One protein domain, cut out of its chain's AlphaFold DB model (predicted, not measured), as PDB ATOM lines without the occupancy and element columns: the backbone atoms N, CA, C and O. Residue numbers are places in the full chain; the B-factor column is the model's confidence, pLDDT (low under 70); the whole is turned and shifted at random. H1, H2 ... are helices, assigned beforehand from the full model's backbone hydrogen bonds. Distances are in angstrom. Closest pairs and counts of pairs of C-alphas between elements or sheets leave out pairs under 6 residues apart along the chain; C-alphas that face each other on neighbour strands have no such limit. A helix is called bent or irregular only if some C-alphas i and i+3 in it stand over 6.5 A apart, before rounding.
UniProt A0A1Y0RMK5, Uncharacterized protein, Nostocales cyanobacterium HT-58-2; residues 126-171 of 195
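This is residues 126 to 171 of the 195 residues of an uncharacterized protein of Nostocales cyanobacterium HT-58-2 (UniProt A0A1Y0RMK5). Two helices, H1 and the longer H2, make the two arms of a wide, open V, joined by a stretch of chain at residues 141 to 148. The arms point away from each other and do not pack together, and there is no core between them. The printed part has 46 residues, with two named helices in the order H1, H2 and no named strand, and its class is all helix. It is extended, with a radius of gyration of the C-alphas of 18.7 A, and its C-alphas span 56 by 23 by 8 A.

From the first printed residue, H1 takes residues 126 to 140, and after a short link of 8 residues H2 takes residues 149 to 171. H1 and H2 are apart, with no C-alpha of the one within 8 A of the other. Residues 126 to 134 and 136 to 142 stand free, of which 126 to 134 and 136 to 140 belong to H1. Residues 144 to 171 stand free too, of which 149 to 171 belong to H2. In H1 and H2 every O i to N i+4 pair is within hydrogen-bond range.

H1 begins at C-alpha 126, at (607.666, 523.615, 503.729), and ends at C-alpha 140, at (597.109, 541.060, 509.409), 21.2 A from first to last C-alpha. H2 begins at C-alpha 149, at (587.230, 555.491, 498.163), and ends at C-alpha 171, at (596.580, 567.129, 469.348), 32.5 A from first to last C-alpha. Neither helix is bent or irregular.

The two C-alphas farthest apart are those of Ala 126 and Asp 171, 56.6 A. The printed part has no cut. The mean pLDDT of the printed part is 70.2, and 17 residues are under 70, namely 126 to 135 and 165 to 171.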
ATOM      1  N   ALA A 126     607.167 522.241 503.845       49.91
ATOM      2  CA  ALA A 126     607.666 523.615 503.729       49.91
ATOM      3  C   ALA A 126     606.647 524.533 503.021       49.91
ATOM      4  O   ALA A 126     606.403 525.656 503.464       49.91
ATOM      5  N   GLY A 127     605.985 524.035 501.969       52.34
ATOM      6  CA  GLY A 127     604.941 524.773 501.252       52.34
ATOM      7  C   GLY A 127     603.705 525.095 502.101       52.34
ATOM      8  O   GLY A 127     603.143 526.182 501.972       52.34
ATOM      9  N   LYS A 128     603.290 524.198 503.007       56.66
ATOM     10  CA  LYS A 128     602.144 524.438 503.907       56.66
ATOM     11  C   LYS A 128     602.446 525.507 504.956       56.66
ATOM     12  O   LYS A 128     601.602 526.368 505.195       56.66
ATOM     13  N   ASN A 129     603.651 525.492 505.525       57.84
ATOM     14  CA  ASN A 129     604.082 526.487 506.511       57.84
ATOM     15  C   ASN A 129     604.255 527.879 505.880       57.84
ATOM     16  O   ASN A 129     603.877 528.883 506.482       57.84
ATOM     17  N   LEU A 130     604.741 527.942 504.636       59.97
ATOM     18  CA  LEU A 130     604.803 529.183 503.858       59.97
ATOM     19  C   LEU A 130     603.413 529.727 503.522       59.97
ATOM     20  O   LEU A 130     603.198 530.933 503.599       59.97
ATOM     21  N   LYS A 131     602.462 528.849 503.184       60.59
ATOM     22  CA  LYS A 131     601.083 529.251 502.896       60.59
ATOM     23  C   LYS A 131     600.411 529.866 504.128       60.59
ATOM     24  O   LYS A 131     599.863 530.952 504.024       60.59
ATOM     25  N   GLY A 132     600.559 529.245 505.301       62.41
ATOM     26  CA  GLY A 132     600.039 529.794 506.559       62.41
ATOM     27  C   GLY A 132     600.687 531.124 506.967       62.41
ATOM     28  O   GLY A 132     600.004 532.009 507.473       62.41
ATOM     29  N   ALA A 133     601.986 531.306 506.704       64.12
ATOM     30  CA  ALA A 133     602.663 532.583 506.934       64.12
ATOM     31  C   ALA A 133     602.178 533.678 505.970       64.12
ATOM     32  O   ALA A 133     601.945 534.807 506.397       64.12
ATOM     33  N   ALA A 134     601.987 533.346 504.691       67.12
ATOM     34  CA  ALA A 134     601.462 534.273 503.693       67.12
ATOM     35  C   ALA A 134     600.010 534.671 503.990       67.12
ATOM     36  O   ALA A 134     599.687 535.854 503.925       67.12
ATOM     37  N   ASP A 135     599.167 533.712 504.377       66.81
ATOM     38  CA  ASP A 135     597.766 533.956 504.725       66.81
ATOM     39  C   ASP A 135     597.655 534.813 506.002       66.81
ATOM     40  O   ASP A 135     596.924 535.798 506.014       66.81
ATOM     41  N   ASN A 136     598.471 534.545 507.030       72.12
ATOM     42  CA  ASN A 136     598.539 535.360 508.253       72.12
ATOM     43  C   ASN A 136     599.019 536.797 507.976       72.12
ATOM     44  O   ASN A 136     598.490 537.759 508.526       72.12
ATOM     45  N   VAL A 137     600.012 536.970 507.099       72.25
ATOM     46  CA  VAL A 137     600.465 538.302 506.673       72.25
ATOM     47  C   VAL A 137     599.377 539.017 505.870       72.25
ATOM     48  O   VAL A 137     599.146 540.199 506.094       72.25
ATOM     49  N   ARG A 138     598.679 538.314 504.975       71.62
ATOM     50  CA  ARG A 138     597.584 538.862 504.164       71.62
ATOM     51  C   ARG A 138     596.406 539.327 505.023       71.62
ATOM     52  O   ARG A 138     595.898 540.421 504.789       71.62
ATOM     53  N   GLU A 139     596.048 538.538 506.034       71.94
ATOM     54  CA  GLU A 139     595.011 538.848 507.022       71.94
ATOM     55  C   GLU A 139     595.424 540.020 507.922       71.94
ATOM     56  O   GLU A 139     594.688 540.991 508.038       71.94
ATOM     57  N   LYS A 140     596.631 539.993 508.507       74.94
ATOM     58  CA  LYS A 140     597.109 541.060 509.409       74.94
ATOM     59  C   LYS A 140     597.363 542.394 508.715       74.94
ATOM     60  O   LYS A 140     597.320 543.432 509.369       74.94
ATOM     61  N   LEU A 141     597.698 542.364 507.429       73.31
ATOM     62  CA  LEU A 141     597.936 543.563 506.628       73.31
ATOM     63  C   LEU A 141     596.683 544.022 505.871       73.31
ATOM     64  O   LEU A 141     596.801 544.926 505.047       73.31
ATOM     65  N   ASN A 142     595.514 543.414 506.127       70.44
ATOM     66  CA  ASN A 142     594.244 543.710 505.459       70.44
ATOM     67  C   ASN A 142     594.392 543.840 503.932       70.44
ATOM     68  O   ASN A 142     593.767 544.688 503.301       70.44
ATOM     69  N   LEU A 143     595.242 543.014 503.313       71.00
ATOM     70  CA  LEU A 143     595.542 543.143 501.879       71.00
ATOM     71  C   LEU A 143     594.352 542.743 500.992       71.00
ATOM     72  O   LEU A 143     594.362 543.027 499.796       71.00
ATOM     73  N   ASP A 144     593.343 542.101 501.585       70.81
ATOM     74  CA  ASP A 144     592.064 541.756 500.957       70.81
ATOM     75  C   ASP A 144     590.985 542.828 501.129       70.81
ATOM     76  O   ASP A 144     589.924 542.742 500.508       70.81
ATOM     77  N   GLU A 145     591.238 543.839 501.960       72.88
ATOM     78  CA  GLU A 145     590.310 544.940 502.148       72.88
ATOM     79  C   GLU A 145     590.362 545.869 500.932       72.88
ATOM     80  O   GLU A 145     591.427 546.236 500.422       72.88
ATOM     81  N   GLU A 146     589.189 546.243 500.422       74.19
ATOM     82  CA  GLU A 146     589.130 547.135 499.277       74.19
ATOM     83  C   GLU A 146     589.777 548.484 499.601       74.19
ATOM     84  O   GLU A 146     589.495 549.102 500.627       74.19
ATOM     85  N   LEU A 147     590.575 548.995 498.658       77.94
ATOM     86  CA  LEU A 147     591.158 550.332 498.764       77.94
ATOM     87  C   LEU A 147     590.073 551.367 499.128       77.94
ATOM     88  O   LEU A 147     589.008 551.385 498.490       77.94
ATOM     89  N   PRO A 148     590.347 552.272 500.085       79.31
ATOM     90  CA  PRO A 148     589.384 553.288 500.481       79.31
ATOM     91  C   PRO A 148     589.016 554.169 499.282       79.31
ATOM     92  O   PRO A 148     589.819 554.379 498.364       79.31
ATOM     93  N   ARG A 149     587.780 554.692 499.279       74.50
ATOM     94  CA  ARG A 149     587.230 555.491 498.163       74.50
ATOM     95  C   ARG A 149     588.169 556.628 497.748       74.50
ATOM     96  O   ARG A 149     588.416 556.802 496.561       74.50
ATOM     97  N   SER A 150     588.774 557.306 498.722       74.44
ATOM     98  CA  SER A 150     589.758 558.375 498.509       74.44
ATOM     99  C   SER A 150     590.969 557.931 497.682       74.44
ATOM    100  O   SER A 150     591.380 558.643 496.768       74.44
ATOM    101  N   THR A 151     591.515 556.741 497.939       76.31
ATOM    102  CA  THR A 151     592.646 556.192 497.176       76.31
ATOM    103  C   THR A 151     592.219 555.788 495.765       76.31
ATOM    104  O   THR A 151     592.939 556.067 494.806       76.31
ATOM    105  N   LYS A 152     591.025 555.201 495.597       81.50
ATOM    106  CA  LYS A 152     590.462 554.878 494.270       81.50
ATOM    107  C   LYS A 152     590.247 556.144 493.429       81.50
ATOM    108  O   LYS A 152     590.598 556.162 492.248       81.50
ATOM    109  N   ASP A 153     589.719 557.204 494.033       80.00
ATOM    110  CA  ASP A 153     589.471 558.483 493.366       80.00
ATOM    111  C   ASP A 153     590.776 559.201 493.017       80.00
ATOM    112  O   ASP A 153     590.931 559.704 491.902       80.00
ATOM    113  N   PHE A 154     591.760 559.168 493.919       85.56
ATOM    114  CA  PHE A 154     593.094 559.702 493.662       85.56
ATOM    115  C   PHE A 154     593.772 559.002 492.477       85.56
ATOM    116  O   PHE A 154     594.240 559.673 491.553       85.56
ATOM    117  N   LEU A 155     593.770 557.667 492.441       85.62
ATOM    118  CA  LEU A 155     594.345 556.893 491.336       85.62
ATOM    119  C   LEU A 155     593.642 557.190 490.004       85.62
ATOM    120  O   LEU A 155     594.313 557.475 489.011       85.62
ATOM    121  N   LYS A 156     592.302 557.227 489.993       79.75
ATOM    122  CA  LYS A 156     591.520 557.617 488.807       79.75
ATOM    123  C   LYS A 156     591.831 559.042 488.351       79.75
ATOM    124  O   LYS A 156     591.914 559.291 487.151       79.75
ATOM    125  N   SER A 157     592.019 559.979 489.281       78.88
ATOM    126  CA  SER A 157     592.340 561.372 488.955       78.88
ATOM    127  C   SER A 157     593.710 561.505 488.283       78.88
ATOM    128  O   SER A 157     593.846 562.232 487.299       78.88
ATOM    129  N   ASN A 158     594.708 560.753 488.755       81.69
ATOM    130  CA  ASN A 158     596.044 560.745 488.166       81.69
ATOM    131  C   ASN A 158     596.053 560.060 486.801       81.69
ATOM    132  O   ASN A 158     596.693 560.557 485.879       81.69
ATOM    133  N   GLN A 159     595.301 558.969 486.647       81.12
ATOM    134  CA  GLN A 159     595.135 558.309 485.356       81.12
ATOM    135  C   GLN A 159     594.507 559.256 484.324       81.12
ATOM    136  O   GLN A 159     595.089 559.457 483.262       81.12
ATOM    137  N   ARG A 160     593.394 559.922 484.668       77.25
ATOM    138  CA  ARG A 160     592.743 560.914 483.794       77.25
ATOM    139  C   ARG A 160     593.674 562.069 483.427       77.25
ATOM    140  O   ARG A 160     593.753 562.442 482.266       77.25
ATOM    141  N   ARG A 161     594.437 562.603 484.387       76.88
ATOM    142  CA  ARG A 161     595.425 563.669 484.123       76.88
ATOM    143  C   ARG A 161     596.532 563.224 483.170       76.88
ATOM    144  O   ARG A 161     596.984 564.023 482.353       76.88
ATOM    145  N   THR A 162     596.989 561.980 483.274       73.62
ATOM    146  CA  THR A 162     597.984 561.424 482.350       73.62
ATOM    147  C   THR A 162     597.386 561.209 480.963       73.62
ATOM    148  O   THR A 162     598.014 561.590 479.981       73.62
ATOM    149  N   GLU A 163     596.169 560.670 480.870       71.75
ATOM    150  CA  GLU A 163     595.449 560.497 479.602       71.75
ATOM    151  C   GLU A 163     595.201 561.842 478.900       71.75
ATOM    152  O   GLU A 163     595.500 561.972 477.713       71.75
ATOM    153  N   ASP A 164     594.777 562.874 479.633       74.44
ATOM    154  CA  ASP A 164     594.587 564.231 479.107       74.44
ATOM    155  C   ASP A 164     595.897 564.852 478.608       74.44
ATOM    156  O   ASP A 164     595.917 565.507 477.567       74.44
ATOM    157  N   ARG A 165     597.010 564.655 479.327       68.31
ATOM    158  CA  ARG A 165     598.329 565.145 478.892       68.31
ATOM    159  C   ARG A 165     598.833 564.424 477.649       68.31
ATOM    160  O   ARG A 165     599.447 565.055 476.797       68.31
ATOM    161  N   VAL A 166     598.585 563.120 477.548       68.12
ATOM    162  CA  VAL A 166     598.945 562.331 476.367       68.12
ATOM    163  C   VAL A 166     598.113 562.767 475.164       68.12
ATOM    164  O   VAL A 166     598.679 562.939 474.092       68.12
ATOM    165  N   ARG A 167     596.809 563.012 475.341       62.31
ATOM    166  CA  ARG A 167     595.934 563.516 474.272       62.31
ATOM    167  C   ARG A 167     596.337 564.913 473.801       62.31
ATOM    168  O   ARG A 167     596.571 565.080 472.614       62.31
ATOM    169  N   ARG A 168     596.553 565.874 474.709       59.50
ATOM    170  CA  ARG A 168     597.037 567.220 474.331       59.50
ATOM    171  C   ARG A 168     598.403 567.181 473.643       59.50
ATOM    172  O   ARG A 168     598.599 567.833 472.633       59.50
ATOM    173  N   GLY A 169     599.321 566.332 474.111       56.06
ATOM    174  CA  GLY A 169     600.617 566.138 473.450       56.06
ATOM    175  C   GLY A 169     600.549 565.483 472.060       56.06
ATOM    176  O   GLY A 169     601.561 565.465 471.355       56.06
ATOM    177  N   ILE A 170     599.396 564.922 471.676       54.66
ATOM    178  CA  ILE A 170     599.121 564.381 470.339       54.66
ATOM    179  C   ILE A 170     598.361 565.407 469.485       54.66
ATOM    180  O   ILE A 170     598.731 565.573 468.326       54.66
ATOM    181  N   ASP A 171     597.384 566.118 470.054       55.62
ATOM    182  CA  ASP A 171     596.580 567.129 469.348       55.62
ATOM    183  C   ASP A 171     597.370 568.423 469.052       55.62
ATOM    184  O   ASP A 171     597.150 569.055 468.024       55.62
TER     185      ASP A 171